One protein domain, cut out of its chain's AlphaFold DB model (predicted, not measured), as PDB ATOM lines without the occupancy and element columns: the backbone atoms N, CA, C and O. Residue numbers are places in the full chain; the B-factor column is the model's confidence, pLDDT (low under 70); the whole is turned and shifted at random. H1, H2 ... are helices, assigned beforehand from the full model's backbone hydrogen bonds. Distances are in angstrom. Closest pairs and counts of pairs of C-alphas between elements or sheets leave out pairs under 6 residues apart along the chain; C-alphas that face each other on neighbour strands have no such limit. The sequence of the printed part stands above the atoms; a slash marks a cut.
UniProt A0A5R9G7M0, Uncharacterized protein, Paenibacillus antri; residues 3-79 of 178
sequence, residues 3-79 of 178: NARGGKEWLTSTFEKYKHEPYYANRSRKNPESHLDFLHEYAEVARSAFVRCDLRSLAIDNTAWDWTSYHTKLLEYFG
ATOM      1  N   ASN A   3     -17.779 -14.449  21.723       54.25
ATOM      2  CA  ASN A   3     -16.394 -14.457  21.217       54.25
ATOM      3  C   ASN A   3     -16.197 -15.318  19.953       54.25
ATOM      4  O   ASN A   3     -15.386 -14.969  19.108       54.25
ATOM      5  N   ALA A   4     -16.977 -16.393  19.782       59.38
ATOM      6  CA  ALA A   4     -16.914 -17.262  18.600       59.38
ATOM      7  C   ALA A   4     -17.623 -16.670  17.367       59.38
ATOM      8  O   ALA A   4     -17.435 -17.152  16.257       59.38
ATOM      9  N   ARG A   5     -18.440 -15.626  17.554       61.62
ATOM     10  CA  ARG A   5     -19.143 -14.902  16.486       61.62
ATOM     11  C   ARG A   5     -18.565 -13.502  16.243       61.62
ATOM     12  O   ARG A   5     -19.246 -12.684  15.656       61.62
ATOM     13  N   GLY A   6     -17.345 -13.205  16.702       67.81
ATOM     14  CA  GLY A   6     -16.717 -11.879  16.542       67.81
ATOM     15  C   GLY A   6     -17.002 -10.886  17.678       67.81
ATOM     16  O   GLY A   6     -16.703  -9.700  17.574       67.81
ATOM     17  N   GLY A   7     -17.571 -11.353  18.790       81.75
ATOM     18  CA  GLY A   7     -17.651 -10.610  20.045       81.75
ATOM     19  C   GLY A   7     -18.442  -9.304  19.947       81.75
ATOM     20  O   GLY A   7     -19.507  -9.231  19.333       81.75
ATOM     21  N   LYS A   8     -17.922  -8.263  20.601       83.00
ATOM     22  CA  LYS A   8     -18.545  -6.934  20.649       83.00
ATOM     23  C   LYS A   8     -18.541  -6.232  19.285       83.00
ATOM     24  O   LYS A   8     -19.462  -5.472  18.991       83.00
ATOM     25  N   GLU A   9     -17.545  -6.502  18.446       85.06
ATOM     26  CA  GLU A   9     -17.431  -5.928  17.099       85.06
ATOM     27  C   GLU A   9     -18.538  -6.440  16.175       85.06
ATOM     28  O   GLU A   9     -19.193  -5.658  15.482       85.06
ATOM     29  N   TRP A  10     -18.826  -7.741  16.230       87.19
ATOM     30  CA  TRP A  10     -19.965  -8.312  15.514       87.19
ATOM     31  C   TRP A  10     -21.293  -7.723  15.987       87.19
ATOM     32  O   TRP A  10     -22.123  -7.338  15.164       87.19
ATOM     33  N   LEU A  11     -21.483  -7.597  17.304       86.94
ATOM     34  CA  LEU A  11     -22.709  -7.019  17.861       86.94
ATOM     35  C   LEU A  11     -22.909  -5.575  17.381       86.94
ATOM     36  O   LEU A  11     -24.004  -5.195  16.976       86.94
ATOM     37  N   THR A  12     -21.829  -4.794  17.382       88.00
ATOM     38  CA  THR A  12     -21.842  -3.388  16.965       88.00
ATOM     39  C   THR A  12     -22.128  -3.259  15.473       88.00
ATOM     40  O   THR A  12     -23.034  -2.529  15.087       88.00
ATOM     41  N   SER A  13     -21.412  -4.002  14.628       88.50
ATOM     42  CA  SER A  13     -21.610  -3.966  13.172       88.50
ATOM     43  C   SER A  13     -22.995  -4.462  12.754       88.50
ATOM     44  O   SER A  13     -23.624  -3.876  11.874       88.50
ATOM     45  N   THR A  14     -23.512  -5.495  13.421       86.88
ATOM     46  CA  THR A  14     -24.855  -6.024  13.165       86.88
ATOM     47  C   THR A  14     -25.929  -5.022  13.580       86.88
ATOM     48  O   THR A  14     -26.862  -4.779  12.817       86.88
ATOM     49  N   PHE A  15     -25.785  -4.383  14.745       88.56
ATOM     50  CA  PHE A  15     -26.693  -3.315  15.154       88.56
ATOM     51  C   PHE A  15     -26.659  -2.143  14.173       88.56
ATOM     52  O   PHE A  15     -27.706  -1.732  13.689       88.56
ATOM     53  N   GLU A  16     -25.479  -1.644  13.807       89.25
ATOM     54  CA  GLU A  16     -25.348  -0.542  12.848       89.25
ATOM     55  C   GLU A  16     -26.003  -0.856  11.500       89.25
ATOM     56  O   GLU A  16     -26.681  -0.001  10.926       89.25
ATOM     57  N   LYS A  17     -25.874  -2.105  11.037       91.12
ATOM     58  CA  LYS A  17     -26.527  -2.585   9.820       91.12
ATOM     59  C   LYS A  17     -28.053  -2.549   9.920       91.12
ATOM     60  O   LYS A  17     -28.688  -2.160   8.950       91.12
ATOM     61  N   TYR A  18     -28.641  -2.938  11.054       88.94
ATOM     62  CA  TYR A  18     -30.091  -3.170  11.173       88.94
ATOM     63  C   TYR A  18     -30.848  -2.172  12.059       88.94
ATOM     64  O   TYR A  18     -32.063  -2.275  12.174       88.94
ATOM     65  N   LYS A  19     -30.195  -1.175  12.664       89.19
ATOM     66  CA  LYS A  19     -30.819  -0.214  13.600       89.19
ATOM     67  C   LYS A  19     -32.003   0.577  13.029       89.19
ATOM     68  O   LYS A  19     -32.752   1.185  13.787       89.19
ATOM     69  N   HIS A  20     -32.145   0.609  11.707       90.00
ATOM     70  CA  HIS A  20     -33.251   1.257  11.005       90.00
ATOM     71  C   HIS A  20     -34.490   0.357  10.866       90.00
ATOM     72  O   HIS A  20     -35.567   0.857  10.550       90.00
ATOM     73  N   GLU A  21     -34.358  -0.950  11.105       90.25
ATOM     74  CA  GLU A  21     -35.458  -1.905  10.995       90.25
ATOM     75  C   GLU A  21     -36.539  -1.640  12.062       90.25
ATOM     76  O   GLU A  21     -36.213  -1.207  13.179       90.25
ATOM     77  N   PRO A  22     -37.823  -1.952  11.782       90.62
ATOM     78  CA  PRO A  22     -38.952  -1.608  12.651       90.62
ATOM     79  C   PRO A  22     -38.799  -2.065  14.101       90.62
ATOM     80  O   PRO A  22     -39.234  -1.370  15.020       90.62
ATOM     81  N   TYR A  23     -38.159  -3.216  14.330       88.88
ATOM     82  CA  TYR A  23     -37.918  -3.722  15.679       88.88
ATOM     83  C   TYR A  23     -37.138  -2.718  16.544       88.88
ATOM     84  O   TYR A  23     -37.537  -2.464  17.683       88.88
ATOM     85  N   TYR A  24     -36.062  -2.142  15.996       88.31
ATOM     86  CA  TYR A  24     -35.173  -1.211  16.697       88.31
ATOM     87  C   TYR A  24     -35.751   0.205  16.703       88.31
ATOM     88  O   TYR A  24     -35.816   0.837  17.761       88.31
ATOM     89  N   ALA A  25     -36.238   0.667  15.546       86.81
ATOM     90  CA  ALA A  25     -36.782   2.011  15.372       86.81
ATOM     91  C   ALA A  25     -37.978   2.277  16.304       86.81
ATOM     92  O   ALA A  25     -38.011   3.294  16.998       86.81
ATOM     93  N   ASN A  26     -38.914   1.327  16.406       88.31
ATOM     94  CA  ASN A  26     -40.135   1.495  17.203       88.31
ATOM     95  C   ASN A  26     -39.890   1.397  18.715       88.31
ATOM     96  O   ASN A  26     -40.696   1.880  19.507       88.31
ATOM     97  N   ARG A  27     -38.782   0.776  19.137       84.06
ATOM     98  CA  ARG A  27     -38.441   0.589  20.555       84.06
ATOM     99  C   ARG A  27     -37.521   1.684  21.102       84.06
ATOM    100  O   ARG A  27     -37.141   1.621  22.267       84.06
ATOM    101  N   SER A  28     -37.153   2.680  20.284       73.06
ATOM    102  CA  SER A  28     -36.225   3.769  20.646       73.06
ATOM    103  C   SER A  28     -34.884   3.296  21.232       73.06
ATOM    104  O   SER A  28     -34.195   4.063  21.909       73.06
ATOM    105  N   ARG A  29     -34.488   2.041  20.981       68.19
ATOM    106  CA  ARG A  29     -33.239   1.470  21.497       68.19
ATOM    107  C   ARG A  29     -32.096   1.819  20.547       68.19
ATOM    108  O   ARG A  29     -32.179   1.566  19.350       68.19
ATOM    109  N   LYS A  30     -31.041   2.439  21.083       71.88
ATOM    110  CA  LYS A  30     -29.940   3.031  20.298       71.88
ATOM    111  C   LYS A  30     -28.577   2.380  20.540       71.88
ATOM    112  O   LYS A  30     -27.566   2.952  20.143       71.88
ATOM    113  N   ASN A  31     -28.534   1.239  21.221       86.38
ATOM    114  CA  ASN A  31     -27.284   0.580  21.577       86.38
ATOM    115  C   ASN A  31     -27.173  -0.828  20.962       86.38
ATOM    116  O   ASN A  31     -28.199  -1.471  20.714       86.38
ATOM    117  N   PRO A  32     -25.947  -1.324  20.723       86.62
ATOM    118  CA  PRO A  32     -25.728  -2.668  20.195       86.62
ATOM    119  C   PRO A  32     -26.339  -3.791  21.042       86.62
ATOM    120  O   PRO A  32     -26.750  -4.814  20.502       86.62
ATOM    121  N   GLU A  33     -26.457  -3.602  22.357       87.19
ATOM    122  CA  GLU A  33     -27.048  -4.574  23.282       87.19
ATOM    123  C   GLU A  33     -28.518  -4.873  22.961       87.19
ATOM    124  O   GLU A  33     -28.964  -6.003  23.152       87.19
ATOM    125  N   SER A  34     -29.244  -3.926  22.360       86.69
ATOM    126  CA  SER A  34     -30.618  -4.147  21.890       86.69
ATOM    127  C   SER A  34     -30.751  -5.263  20.847       86.69
ATOM    128  O   SER A  34     -31.832  -5.833  20.682       86.69
ATOM    129  N   HIS A  35     -29.659  -5.617  20.162       87.12
ATOM    130  CA  HIS A  35     -29.622  -6.770  19.269       87.12
ATOM    131  C   HIS A  35     -29.635  -8.104  20.037       87.12
ATOM    132  O   HIS A  35     -30.192  -9.081  19.548       87.12
ATOM    133  N   LEU A  36     -29.088  -8.162  21.256       85.50
ATOM    134  CA  LEU A  36     -29.207  -9.354  22.105       85.50
ATOM    135  C   LEU A  36     -30.653  -9.551  22.563       85.50
ATOM    136  O   LEU A  36     -31.159 -10.670  22.501       85.50
ATOM    137  N   ASP A  37     -31.330  -8.462  22.935       87.19
ATOM    138  CA  ASP A  37     -32.751  -8.502  23.288       87.19
ATOM    139  C   ASP A  37     -33.600  -8.991  22.110       87.19
ATOM    140  O   ASP A  37     -34.471  -9.836  22.288       87.19
ATOM    141  N   PHE A  38     -33.308  -8.509  20.894       88.44
ATOM    142  CA  PHE A  38     -33.946  -9.000  19.670       88.44
ATOM    143  C   PHE A  38     -33.802 -10.511  19.513       88.44
ATOM    144  O   PHE A  38     -34.795 -11.202  19.294       88.44
ATOM    145  N   LEU A  39     -32.577 -11.030  19.627       87.00
ATOM    146  CA  LEU A  39     -32.318 -12.461  19.479       87.00
ATOM    147  C   LEU A  39     -33.040 -13.280  20.554       87.00
ATOM    148  O   LEU A  39     -33.526 -14.370  20.255       87.00
ATOM    149  N   HIS A  40     -33.131 -12.757  21.778       87.00
ATOM    150  CA  HIS A  40     -33.859 -13.397  22.866       87.00
ATOM    151  C   HIS A  40     -35.372 -13.422  22.609       87.00
ATOM    152  O   HIS A  40     -35.961 -14.501  22.602       87.00
ATOM    153  N   GLU A  41     -35.991 -12.267  22.325       89.50
ATOM    154  CA  GLU A  41     -37.424 -12.164  21.997       89.50
ATOM    155  C   GLU A  41     -37.770 -13.051  20.786       89.50
ATOM    156  O   GLU A  41     -38.755 -13.791  20.803       89.50
ATOM    157  N   TYR A  42     -36.931 -13.042  19.747       87.81
ATOM    158  CA  TYR A  42     -37.091 -13.907  18.579       87.81
ATOM    159  C   TYR A  42     -37.053 -15.395  18.958       87.81
ATOM    160  O   TYR A  42     -37.904 -16.161  18.506       87.81
ATOM    161  N   ALA A  43     -36.105 -15.809  19.804       85.94
ATOM    162  CA  ALA A  43     -35.999 -17.194  20.257       85.94
ATOM    163  C   ALA A  43     -37.225 -17.630  21.079       85.94
ATOM    164  O   ALA A  43     -37.707 -18.752  20.914       85.94
ATOM    165  N   GLU A  44     -37.760 -16.749  21.927       89.88
ATOM    166  CA  GLU A  44     -38.988 -17.004  22.686       89.88
ATOM    167  C   GLU A  44     -40.209 -17.144  21.775       89.88
ATOM    168  O   GLU A  44     -40.978 -18.097  21.920       89.88
ATOM    169  N   VAL A  45     -40.368 -16.243  20.800       88.81
ATOM    170  CA  VAL A  45     -41.453 -16.312  19.811       88.81
ATOM    171  C   VAL A  45     -41.351 -17.597  18.991       88.81
ATOM    172  O   VAL A  45     -42.347 -18.309  18.862       88.81
ATOM    173  N   ALA A  46     -40.158 -17.938  18.495       85.94
ATOM    174  CA  ALA A  46     -39.921 -19.162  17.736       85.94
ATOM    175  C   ALA A  46     -40.233 -20.416  18.567       85.94
ATOM    176  O   ALA A  46     -40.931 -21.311  18.092       85.94
ATOM    177  N   ARG A  47     -39.794 -20.464  19.835       83.50
ATOM    178  CA  ARG A  47     -40.108 -21.567  20.757       83.50
ATOM    179  C   ARG A  47     -41.607 -21.664  21.029       83.50
ATOM    180  O   ARG A  47     -42.161 -22.757  21.019       83.50
ATOM    181  N   SER A  48     -42.274 -20.537  21.259       86.50
ATOM    182  CA  SER A  48     -43.721 -20.498  21.466       86.50
ATOM    183  C   SER A  48     -44.482 -20.979  20.227       86.50
ATOM    184  O   SER A  48     -45.441 -21.732  20.365       86.50
ATOM    185  N   ALA A  49     -44.072 -20.566  19.026       85.12
ATOM    186  CA  ALA A  49     -44.659 -21.049  17.778       85.12
ATOM    187  C   ALA A  49     -44.452 -22.562  17.623       85.12
ATOM    188  O   ALA A  49     -45.414 -23.281  17.378       85.12
ATOM    189  N   PHE A  50     -43.232 -23.045  17.875       81.94
ATOM    190  CA  PHE A  50     -42.892 -24.468  17.853       81.94
ATOM    191  C   PHE A  50     -43.784 -25.295  18.790       81.94
ATOM    192  O   PHE A  50     -44.358 -26.286  18.357       81.94
ATOM    193  N   VAL A  51     -43.965 -24.864  20.044       81.88
ATOM    194  CA  VAL A  51     -44.803 -25.573  21.034       81.88
ATOM    195  C   VAL A  51     -46.287 -25.586  20.648       81.88
ATOM    196  O   VAL A  51     -47.001 -26.519  21.001       81.88
ATOM    197  N   ARG A  52     -46.774 -24.553  19.948       85.06
ATOM    198  CA  ARG A  52     -48.179 -24.461  19.509       85.06
ATOM    199  C   ARG A  52     -48.454 -25.193  18.199       85.06
ATOM    200  O   ARG A  52     -49.615 -25.446  17.889       85.06
ATOM    201  N   CYS A  53     -47.425 -25.481  17.411       80.00
ATOM    202  CA  CYS A  53     -47.562 -26.281  16.208       80.00
ATOM    203  C   CYS A  53     -47.780 -27.744  16.596       80.00
ATOM    204  O   CYS A  53     -46.889 -28.379  17.151       80.00
ATOM    205  N   ASP A  54     -48.934 -28.297  16.227       73.00
ATOM    206  CA  ASP A  54     -49.203 -29.736  16.310       73.00
ATOM    207  C   ASP A  54     -48.522 -30.473  15.145       73.00
ATOM    208  O   ASP A  54     -49.139 -31.064  14.261       73.00
ATOM    209  N   LEU A  55     -47.202 -30.324  15.078       76.88
ATOM    210  CA  LEU A  55     -46.346 -31.025  14.142       76.88
ATOM    211  C   LEU A  55     -45.444 -31.936  14.951       76.88
ATOM    212  O   LEU A  55     -44.831 -31.513  15.933       76.88
ATOM    213  N   ARG A  56     -45.294 -33.176  14.481       74.88
ATOM    214  CA  ARG A  56     -44.291 -34.104  15.000       74.88
ATOM    215  C   ARG A  56     -42.901 -33.547  14.684       74.88
ATOM    216  O   ARG A  56     -42.302 -33.864  13.664       74.88
ATOM    217  N   SER A  57     -42.395 -32.710  15.579       79.62
ATOM    218  CA  SER A  57     -41.195 -31.900  15.398       79.62
ATOM    219  C   SER A  57     -40.228 -32.068  16.573       79.62
ATOM    220  O   SER A  57     -40.638 -32.278  17.711       79.62
ATOM    221  N   LEU A  58     -38.928 -32.009  16.286       84.75
ATOM    222  CA  LEU A  58     -37.858 -32.114  17.276       84.75
ATOM    223  C   LEU A  58     -37.074 -30.801  17.303       84.75
ATOM    224  O   LEU A  58     -36.526 -30.387  16.284       84.75
ATOM    225  N   ALA A  59     -36.995 -30.166  18.471       82.31
ATOM    226  CA  ALA A  59     -36.127 -29.014  18.688       82.31
ATOM    227  C   ALA A  59     -34.767 -29.480  19.222       82.31
ATOM    228  O   ALA A  59     -34.696 -30.176  20.236       82.31
ATOM    229  N   ILE A  60     -33.684 -29.072  18.558       82.12
ATOM    230  CA  ILE A  60     -32.309 -29.371  18.971       82.12
ATOM    231  C   ILE A  60     -31.583 -28.059  19.233       82.12
ATOM    232  O   ILE A  60     -31.441 -27.228  18.339       82.12
ATOM    233  N   ASP A  61     -31.107 -27.889  20.461       80.06
ATOM    234  CA  ASP A  61     -30.179 -26.818  20.804       80.06
ATOM    235  C   ASP A  61     -28.767 -27.227  20.374       80.06
ATOM    236  O   ASP A  61     -28.209 -28.173  20.928       80.06
ATOM    237  N   ASN A  62     -28.204 -26.529  19.383       80.50
ATOM    238  CA  ASN A  62     -26.878 -26.827  18.849       80.50
ATOM    239  C   ASN A  62     -25.729 -26.053  19.524       80.50
ATOM    240  O   ASN A  62     -24.565 -26.207  19.143       80.50
ATOM    241  N   THR A  63     -26.024 -25.267  20.559       79.75
ATOM    242  CA  THR A  63     -25.102 -24.302  21.167       79.75
ATOM    243  C   THR A  63     -23.829 -24.917  21.750       79.75
ATOM    244  O   THR A  63     -22.793 -24.252  21.779       79.75
ATOM    245  N   ALA A  64     -23.881 -26.174  22.198       84.62
ATOM    246  CA  ALA A  64     -22.744 -26.890  22.782       84.62
ATOM    247  C   ALA A  64     -21.829 -27.571  21.745       84.62
ATOM    248  O   ALA A  64     -20.802 -28.121  22.129       84.62
ATOM    249  N   TRP A  65     -22.174 -27.527  20.450       83.50
ATOM    250  CA  TRP A  65     -21.428 -28.181  19.359       83.50
ATOM    251  C   TRP A  65     -21.228 -29.699  19.542       83.50
ATOM    252  O   TRP A  65     -20.348 -30.293  18.925       83.50
ATOM    253  N   ASP A  66     -22.068 -30.340  20.359       88.62
ATOM    254  CA  ASP A  66     -22.057 -31.787  20.567       88.62
ATOM    255  C   ASP A  66     -22.872 -32.500  19.479       88.62
ATOM    256  O   ASP A  66     -24.026 -32.898  19.661       88.62
ATOM    257  N   TRP A  67     -22.253 -32.631  18.306       86.56
ATOM    258  CA  TRP A  67     -22.870 -33.246  17.131       86.56
ATOM    259  C   TRP A  67     -23.305 -34.692  17.369       86.56
ATOM    260  O   TRP A  67     -24.334 -35.110  16.840       86.56
ATOM    261  N   THR A  68     -22.563 -35.442  18.186       89.00
ATOM    262  CA  THR A  68     -22.873 -36.836  18.510       89.00
ATOM    263  C   THR A  68     -24.187 -36.938  19.276       89.00
ATOM    264  O   THR A  68     -25.062 -37.726  18.902       89.00
ATOM    265  N   SER A  69     -24.376 -36.097  20.294       89.94
ATOM    266  CA  SER A  69     -25.636 -36.050  21.037       89.94
ATOM    267  C   SER A  69     -26.806 -35.588  20.167       89.94
ATOM    268  O   SER A  69     -27.906 -36.130  20.275       89.94
ATOM    269  N   TYR A  70     -26.598 -34.610  19.280       90.75
ATOM    270  CA  TYR A  70     -27.659 -34.122  18.386       90.75
ATOM    271  C   TYR A  70     -28.102 -35.188  17.388       90.75
ATOM    272  O   TYR A  70     -29.298 -35.402  17.200       90.75
ATOM    273  N   HIS A  71     -27.137 -35.886  16.794       89.88
ATOM    274  CA  HIS A  71     -27.393 -36.988  15.879       89.88
ATOM    275  C   HIS A  71     -28.158 -38.124  16.571       89.88
ATOM    276  O   HIS A  71     -29.160 -38.598  16.044       89.88
ATOM    277  N   THR A  72     -27.760 -38.493  17.790       91.12
ATOM    278  CA  THR A  72     -28.441 -39.536  18.575       91.12
ATOM    279  C   THR A  72     -29.907 -39.176  18.843       91.12
ATOM    280  O   THR A  72     -30.794 -39.980  18.566       91.12
ATOM    281  N   LYS A  73     -30.186 -37.932  19.264       92.25
ATOM    282  CA  LYS A  73     -31.563 -37.450  19.489       92.25
ATOM    283  C   LYS A  73     -32.435 -37.518  18.233       92.25
ATOM    284  O   LYS A  73     -33.618 -37.831  18.338       92.25
ATOM    285  N   LEU A  74     -31.872 -37.220  17.058       91.69
ATOM    286  CA  LEU A  74     -32.590 -37.328  15.782       91.69
ATOM    287  C   LEU A  74     -33.001 -38.773  15.503       91.69
ATOM    288  O   LEU A  74     -34.170 -39.033  15.219       91.69
ATOM    289  N   LEU A  75     -32.047 -39.702  15.602       92.81
ATOM    290  CA  LEU A  75     -32.289 -41.119  15.341       92.81
ATOM    291  C   LEU A  75     -33.362 -41.683  16.273       92.81
ATOM    292  O   LEU A  75     -34.305 -42.314  15.802       92.81
ATOM    293  N   GLU A  76     -33.264 -41.400  17.572       92.44
ATOM    294  CA  GLU A  76     -34.234 -41.855  18.572       92.44
ATOM    295  C   GLU A  76     -35.637 -41.299  18.309       92.44
ATOM    296  O   GLU A  76     -36.615 -42.046  18.308       92.44
ATOM    297  N   TYR A  77     -35.746 -39.996  18.036       92.31
ATOM    298  CA  TYR A  77     -37.036 -39.337  17.830       92.31
ATOM    299  C   TYR A  77     -37.798 -39.867  16.608       92.31
ATOM    300  O   TYR A  77     -39.021 -40.061  16.648       92.31
ATOM    301  N   PHE A  78     -37.078 -40.103  15.508       90.12
ATOM    302  CA  PHE A  78     -37.662 -40.617  14.271       90.12
ATOM    303  C   PHE A  78     -37.689 -42.150  14.195       90.12
ATOM    304  O   PHE A  78     -38.313 -42.694  13.283       90.12
ATOM    305  N   GLY A  79     -37.070 -42.852  15.149       92.00
ATOM    306  CA  GLY A  79     -36.926 -44.309  15.115       92.00
ATOM    307  C   GLY A  79     -36.039 -44.786  13.962       92.00
ATOM    308  O   GLY A  79     -36.297 -45.832  13.369       92.00
TER     309      GLY A  79
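What this domain is: This is residues 3 to 79 of the 178 residues of an uncharacterized protein of Paenibacillus antri (UniProt A0A5R9G7M0). A flat, open zigzag of helices: H1 meets the first residues of the long H3 at about a right angle, with the short H2 near that corner. From the far end of H3 a long link without a named element folds back and leads to H4, which touches no helix. The printed part has 77 residues with four named helices, H1 to H4 in chain order, and no named strand; its class is all helix. It is loose, with a radius of gyration of the C-alphas of 16.6 A, and spans 48 by 30 by 14 A.

How they stand to each other: H1, residues 7 to 18, touches H3, residues 34 to 52, about perpendicular at 79 degrees. H1 touches H3 with residues 11 to 15 alone, and H3 touches H1 with residues 34 to 35 alone; the closest C-alphas of the two helices, those of Phe 15 and His 35, are 6.1 A apart. H2, residues 22 to 25, is close to but not clearly touching H3, the closest C-alphas being Tyr 24 and Ser 34 at 7.5 A. H4, residues 67 to 78, is apart from H1, H2 and H3. In H1, H3 and H4 every O i to N i+4 pair is within hydrogen-bond range; H2 is too short for such a pair.

Where its parts are: H1 begins at C-alpha 7, (-17.651, -10.610, 20.045), and is 17.0 A long. H2 measures 5.0 A. H3 begins at C-alpha 34, (-30.618, -4.147, 21.890), and is 27.0 A long. H4, 16.8 A, ends at C-alpha 78, (-37.662, -40.617, 14.271).

The domain as a whole: The two C-alphas farthest apart, of Ser 28 and Gly 79, are 48.4 A apart. The printed part has no cut. The link from H3 to H4, residues 53 to 66, is long. Residues 39 to 46 of H3 and residues 63 to 68 stand free. Mean pLDDT of the printed part is 84.5; residues 3 to 6 and 29 are under 70.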